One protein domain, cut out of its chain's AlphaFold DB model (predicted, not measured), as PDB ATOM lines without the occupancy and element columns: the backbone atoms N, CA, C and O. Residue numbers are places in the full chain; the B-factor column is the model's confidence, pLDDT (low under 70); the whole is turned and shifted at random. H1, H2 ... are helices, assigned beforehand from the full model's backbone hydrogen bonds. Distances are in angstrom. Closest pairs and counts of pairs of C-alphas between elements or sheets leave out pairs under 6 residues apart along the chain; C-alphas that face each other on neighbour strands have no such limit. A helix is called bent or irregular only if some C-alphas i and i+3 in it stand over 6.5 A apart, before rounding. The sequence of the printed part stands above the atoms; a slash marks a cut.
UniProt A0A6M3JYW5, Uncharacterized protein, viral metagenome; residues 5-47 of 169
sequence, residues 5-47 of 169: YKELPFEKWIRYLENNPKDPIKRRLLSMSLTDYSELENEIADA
ATOM      1  N   TYR A   5      -7.176  33.081 -17.833       59.56
ATOM      2  CA  TYR A   5      -6.702  32.331 -16.670       59.56
ATOM      3  C   TYR A   5      -5.496  32.951 -15.950       59.56
ATOM      4  O   TYR A   5      -5.258  32.600 -14.801       59.56
ATOM      5  N   LYS A   6      -4.745  33.865 -16.584       56.56
ATOM      6  CA  LYS A   6      -3.635  34.586 -15.931       56.56
ATOM      7  C   LYS A   6      -4.111  35.652 -14.939       56.56
ATOM      8  O   LYS A   6      -3.322  36.109 -14.126       56.56
ATOM      9  N   GLU A   7      -5.381  36.041 -15.016       68.50
ATOM     10  CA  GLU A   7      -5.994  37.060 -14.155       68.50
ATOM     11  C   GLU A   7      -6.878  36.443 -13.056       68.50
ATOM     12  O   GLU A   7      -7.440  37.155 -12.224       68.50
ATOM     13  N   LEU A   8      -7.024  35.113 -13.039       70.88
ATOM     14  CA  LEU A   8      -7.771  34.415 -11.999       70.88
ATOM     15  C   LEU A   8      -6.881  34.176 -10.771       70.88
ATOM     16  O   LEU A   8      -5.784  33.638 -10.918       70.88
ATOM     17  N   PRO A   9      -7.371  34.468  -9.553       75.88
ATOM     18  CA  PRO A   9      -6.751  33.974  -8.330       75.88
ATOM     19  C   PRO A   9      -6.576  32.453  -8.397       75.88
ATOM     20  O   PRO A   9      -7.496  31.748  -8.834       75.88
ATOM     21  N   PHE A  10      -5.419  31.956  -7.951       71.50
ATOM     22  CA  PHE A  10      -5.002  30.556  -8.101       71.50
ATOM     23  C   PHE A  10      -6.088  29.557  -7.663       71.50
ATOM     24  O   PHE A  10      -6.426  28.626  -8.389       71.50
ATOM     25  N   GLU A  11      -6.761  29.823  -6.547       72.62
ATOM     26  CA  GLU A  11      -7.831  28.983  -5.991       72.62
ATOM     27  C   GLU A  11      -9.064  28.874  -6.907       72.62
ATOM     28  O   GLU A  11      -9.689  27.815  -7.025       72.62
ATOM     29  N   LYS A  12      -9.430  29.968  -7.589       75.69
ATOM     30  CA  LYS A  12     -10.542  29.980  -8.554       75.69
ATOM     31  C   LYS A  12     -10.168  29.242  -9.834       75.69
ATOM     32  O   LYS A  12     -11.028  28.610 -10.445       75.69
ATOM     33  N   TRP A  13      -8.896  29.302 -10.217       70.38
ATOM     34  CA  TRP A  13      -8.364  28.569 -11.357       70.38
ATOM     35  C   TRP A  13      -8.340  27.052 -11.107       70.38
ATOM     36  O   TRP A  13      -8.830  26.294 -11.945       70.38
ATOM     37  N   ILE A  14      -7.901  26.611  -9.922       70.06
ATOM     38  CA  ILE A  14      -7.949  25.196  -9.517       70.06
ATOM     39  C   ILE A  14      -9.391  24.664  -9.549       70.06
ATOM     40  O   ILE A  14      -9.665  23.671 -10.229       70.06
ATOM     41  N   ARG A  15     -10.351  25.381  -8.943       75.44
ATOM     42  CA  ARG A  15     -11.780  25.005  -8.990       75.44
ATOM     43  C   ARG A  15     -12.349  24.946 -10.410       75.44
ATOM     44  O   ARG A  15     -13.218  24.122 -10.696       75.44
ATOM     45  N   TYR A  16     -11.905  25.821 -11.312       74.81
ATOM     46  CA  TYR A  16     -12.340  25.796 -12.710       74.81
ATOM     47  C   TYR A  16     -11.872  24.520 -13.424       74.81
ATOM     48  O   TYR A  16     -12.673  23.870 -14.102       74.81
ATOM     49  N   LEU A  17     -10.608  24.130 -13.230       69.00
ATOM     50  CA  LEU A  17     -10.062  22.899 -13.801       69.00
ATOM     51  C   LEU A  17     -10.768  21.663 -13.240       69.00
ATOM     52  O   LEU A  17     -11.110  20.756 -13.999       69.00
ATOM     53  N   GLU A  18     -11.030  21.605 -11.935       74.25
ATOM     54  CA  GLU A  18     -11.764  20.503 -11.297       74.25
ATOM     55  C   GLU A  18     -13.132  20.262 -11.948       74.25
ATOM     56  O   GLU A  18     -13.431  19.128 -12.324       74.25
ATOM     57  N   ASN A  19     -13.886  21.335 -12.197       78.44
ATOM     58  CA  ASN A  19     -15.237  21.282 -12.760       78.44
ATOM     59  C   ASN A  19     -15.297  21.081 -14.289       78.44
ATOM     60  O   ASN A  19     -16.365  20.777 -14.816       78.44
ATOM     61  N   ASN A  20     -14.176  21.204 -15.011       71.19
ATOM     62  CA  ASN A  20     -14.121  21.073 -16.476       71.19
ATOM     63  C   ASN A  20     -13.111  19.990 -16.919       71.19
ATOM     64  O   ASN A  20     -12.072  20.281 -17.511       71.19
ATOM     65  N   PRO A  21     -13.390  18.697 -16.664       62.91
ATOM     66  CA  PRO A  21     -12.414  17.613 -16.816       62.91
ATOM     67  C   PRO A  21     -12.027  17.276 -18.265       62.91
ATOM     68  O   PRO A  21     -11.014  16.618 -18.492       62.91
ATOM     69  N   LYS A  22     -12.828  17.698 -19.251       67.88
ATOM     70  CA  LYS A  22     -12.560  17.491 -20.684       67.88
ATOM     71  C   LYS A  22     -11.846  18.674 -21.336       67.88
ATOM     72  O   LYS A  22     -11.603  18.628 -22.540       67.88
ATOM     73  N   ASP A  23     -11.525  19.708 -20.561       69.75
ATOM     74  CA  ASP A  23     -10.832  20.875 -21.078       69.75
ATOM     75  C   ASP A  23      -9.434  20.468 -21.601       69.75
ATOM     76  O   ASP A  23      -8.666  19.816 -20.877       69.75
ATOM     77  N   PRO A  24      -9.086  20.801 -22.859       60.94
ATOM     78  CA  PRO A  24      -7.781  20.477 -23.426       60.94
ATOM     79  C   PRO A  24      -6.617  21.068 -22.617       60.94
ATOM     80  O   PRO A  24      -5.538  20.474 -22.594       60.94
ATOM     81  N   ILE A  25      -6.832  22.178 -21.904       61.00
ATOM     82  CA  ILE A  25      -5.865  22.776 -20.981       61.00
ATOM     83  C   ILE A  25      -5.646  21.847 -19.787       61.00
ATOM     84  O   ILE A  25      -4.501  21.584 -19.452       61.00
ATOM     85  N   LYS A  26      -6.694  21.251 -19.203       56.97
ATOM     86  CA  LYS A  26      -6.537  20.280 -18.105       56.97
ATOM     87  C   LYS A  26      -5.805  19.016 -18.553       56.97
ATOM     88  O   LYS A  26      -4.981  18.512 -17.807       56.97
ATOM     89  N   ARG A  27      -6.047  18.511 -19.770       54.50
ATOM     90  CA  ARG A  27      -5.281  17.370 -20.324       54.50
ATOM     91  C   ARG A  27      -3.811  17.712 -20.562       54.50
ATOM     92  O   ARG A  27      -2.951  16.886 -20.280       54.50
ATOM     93  N   ARG A  28      -3.528  18.928 -21.036       54.00
ATOM     94  CA  ARG A  28      -2.163  19.440 -21.201       54.00
ATOM     95  C   ARG A  28      -1.479  19.660 -19.847       54.00
ATOM     96  O   ARG A  28      -0.320  19.303 -19.701       54.00
ATOM     97  N   LEU A  29      -2.210  20.140 -18.845       51.94
ATOM     98  CA  LEU A  29      -1.731  20.326 -17.474       51.94
ATOM     99  C   LEU A  29      -1.577  19.005 -16.710       51.94
ATOM    100  O   LEU A  29      -0.639  18.875 -15.954       51.94
ATOM    101  N   LEU A  30      -2.417  17.993 -16.935       53.41
ATOM    102  CA  LEU A  30      -2.231  16.649 -16.362       53.41
ATOM    103  C   LEU A  30      -0.989  15.942 -16.935       53.41
ATOM    104  O   LEU A  30      -0.461  15.037 -16.298       53.41
ATOM    105  N   SER A  31      -0.518  16.357 -18.118       54.03
ATOM    106  CA  SER A  31       0.781  15.951 -18.678       54.03
ATOM    107  C   SER A  31       1.949  16.864 -18.282       54.03
ATOM    108  O   SER A  31       3.091  16.563 -18.610       54.03
ATOM    109  N   MET A  32       1.679  17.980 -17.599       52.72
ATOM    110  CA  MET A  32       2.692  18.893 -17.076       52.72
ATOM    111  C   MET A  32       2.749  18.696 -15.565       52.72
ATOM    112  O   MET A  32       1.819  19.058 -14.856       52.72
ATOM    113  N   SER A  33       3.838  18.139 -15.044       62.41
ATOM    114  CA  SER A  33       4.093  18.239 -13.608       62.41
ATOM    115  C   SER A  33       4.102  19.726 -13.234       62.41
ATOM    116  O   SER A  33       4.993  20.463 -13.657       62.41
ATOM    117  N   LEU A  34       3.076  20.191 -12.522       72.69
ATOM    118  CA  LEU A  34       3.072  21.528 -11.945       72.69
ATOM    119  C   LEU A  34       4.004  21.486 -10.737       72.69
ATOM    120  O   LEU A  34       3.703  20.808  -9.756       72.69
ATOM    121  N   THR A  35       5.145  22.160 -10.843       78.44
ATOM    122  CA  THR A  35       6.082  22.327  -9.730       78.44
ATOM    123  C   THR A  35       5.683  23.566  -8.937       78.44
ATOM    124  O   THR A  35       5.545  24.644  -9.516       78.44
ATOM    125  N   ASP A  36       5.475  23.406  -7.633       82.94
ATOM    126  CA  ASP A  36       5.158  24.490  -6.705       82.94
ATOM    127  C   ASP A  36       6.423  24.875  -5.922       82.94
ATOM    128  O   ASP A  36       7.037  24.019  -5.288       82.94
ATOM    129  N   TYR A  37       6.821  26.146  -6.001       89.12
ATOM    130  CA  TYR A  37       7.986  26.705  -5.305       89.12
ATOM    131  C   TYR A  37       7.590  27.696  -4.207       89.12
ATOM    132  O   TYR A  37       8.452  28.410  -3.706       89.12
ATOM    133  N   SER A  38       6.307  27.774  -3.840       89.12
ATOM    134  CA  SER A  38       5.809  28.773  -2.882       89.12
ATOM    135  C   SER A  38       6.532  28.706  -1.530       89.12
ATOM    136  O   SER A  38       6.748  29.730  -0.893       89.12
ATOM    137  N   GLU A  39       6.984  27.519  -1.114       90.62
ATOM    138  CA  GLU A  39       7.778  27.337   0.112       90.62
ATOM    139  C   GLU A  39       9.199  27.926   0.023       90.62
ATOM    140  O   GLU A  39       9.799  28.217   1.052       90.62
ATOM    141  N   LEU A  40       9.719  28.144  -1.190       92.31
ATOM    142  CA  LEU A  40      11.053  28.688  -1.461       92.31
ATOM    143  C   LEU A  40      11.018  30.162  -1.891       92.31
ATOM    144  O   LEU A  40      12.054  30.694  -2.275       92.31
ATOM    145  N   GLU A  41       9.862  30.838  -1.859       93.31
ATOM    146  CA  GLU A  41       9.711  32.209  -2.381       93.31
ATOM    147  C   GLU A  41      10.764  33.170  -1.811       93.31
ATOM    148  O   GLU A  41      11.434  33.875  -2.566       93.31
ATOM    149  N   ASN A  42      10.961  33.141  -0.492       91.81
ATOM    150  CA  ASN A  42      11.950  33.992   0.171       91.81
ATOM    151  C   ASN A  42      13.389  33.571  -0.165       91.81
ATOM    152  O   ASN A  42      14.229  34.426  -0.409       91.81
ATOM    153  N   GLU A  43      13.673  32.266  -0.239       93.25
ATOM    154  CA  GLU A  43      15.008  31.765  -0.604       93.25
ATOM    155  C   GLU A  43      15.392  32.151  -2.037       93.25
ATOM    156  O   GLU A  43      16.549  32.455  -2.317       93.25
ATOM    157  N   ILE A  44      14.416  32.173  -2.946       92.00
ATOM    158  CA  ILE A  44      14.598  32.616  -4.328       92.00
ATOM    159  C   ILE A  44      14.806  34.132  -4.378       92.00
ATOM    160  O   ILE A  44      15.660  34.602  -5.127       92.00
ATOM    161  N   ALA A  45      14.036  34.896  -3.598       92.19
ATOM    162  CA  ALA A  45      14.166  36.350  -3.539       92.19
ATOM    163  C   ALA A  45      15.531  36.794  -2.984       92.19
ATOM    164  O   ALA A  45      16.080  37.789  -3.454       92.19
ATOM    165  N   ASP A  46      16.083  36.029  -2.041       92.56
ATOM    166  CA  ASP A  46      17.378  36.280  -1.399       92.56
ATOM    167  C   ASP A  46      18.533  35.481  -2.033       92.56
ATOM    168  O   ASP A  46      19.608  35.343  -1.437       92.56
ATOM    169  N   ALA A  47      18.330  34.930  -3.234       90.56
ATOM    170  CA  ALA A  47      19.344  34.134  -3.905       90.56
ATOM    171  C   ALA A  47      20.636  34.953  -4.103       90.56
ATOM    172  O   ALA A  47      20.589  36.101  -4.554       90.56
TER     173      ALA A  47
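AT A GLANCE: This is residues 5 to 47 of the 169 residues of an uncharacterized protein of viral metagenome (UniProt A0A6M3JYW5). Two helices, H1 and H2, form an open hook at one end, and from it a thin arm of chain sticks out, residues 30 to 47, with a third helix, H3, near its far end. There is no packed core: H1 and H2 only come near each other, and H3 is away from both, so that the free arm makes most of the length. The printed part has 43 residues with three named helices, in the order H1, H2, H3 along the chain, and no named strand; its class is all helix, with 25 of the 43 residues in the named helices. The whole is only just loose, close to extended, with a radius of gyration of the C-alphas of 13.3 A. Its outline is elongated, and the C-alphas span 40 by 21 by 14 A along their three main axes.

HOW THE PARTS SIT: From the first printed residue, Tyr 5, residues 5 to 9 lead into H1, residues 10 to 19, the longest helix by residues. Residues 20 to 23 then make a tight link to H2, residues 24 to 30. H1 and H2 are close but not clearly touching, with 1 pair of C-alphas within 8 A. That closest pair is Leu 17 and Lys 26, whose C-alphas are 6.1 A apart. The centres of the two helices are 12.6 A apart. Their lines stand about perpendicular, but only just, at 71 degrees. Residues 19 to 24, of which 19 belongs to H1 and 24 to H2, stand free: no C-alpha 8 or more residues away along the chain comes within 10 A of them. After H2, residues 31 to 37 make a short link to H3, residues 38 to 45. H3 touches no helix: it is apart from H1, and apart from H2 too, though H2 and H3 follow each other along the chain. By the same measure of 10 A, residues 30 to 47 stand free, of which 38 to 45 belong to H3. In H1 and H2 every O i to N i+4 pair of the backbone is within hydrogen-bond range. In H3 this holds for 2 of 4 such pairs, while 4 of its 5 O i to N i+3 pairs are within range.

IN THESE COORDINATES: H1 runs from Phe 10 to Asn 19, 14.6 A from first to last C-alpha. It begins with C-alpha 10 at (-5.002, 30.556, -8.101) and ends with C-alpha 19 at (-15.237, 21.282, -12.760). H2 runs from Pro 24 to Leu 30, 9.8 A from first to last C-alpha, and begins with C-alpha 24 at (-7.781, 20.477, -23.426). H3 runs from Ser 38 to Ala 45, 11.3 A from first to last C-alpha, and ends with C-alpha 45 at (14.166, 36.350, -3.539). H3 is irregular: C-alphas 39 and 42 are 7.9 A apart, where about 5 A is found in a regular helix, and its line is a rough one.

THE WHOLE: The two C-alphas farthest apart are those of Lys 22 and Asp 46, at 40.3 A. The first and last printed C-alphas, those of Tyr 5 and Ala 47, are 29.1 A apart. The printed part has no cut, and it belongs to a chain of 169 residues. No link is long. The mean pLDDT of the printed part is 73.0, and 17 residues are under 70: residues 5 to 7, residue 17 and residues 21 to 33. The mean pLDDT is 73 for H1, 56 for H2 and 92 for H3.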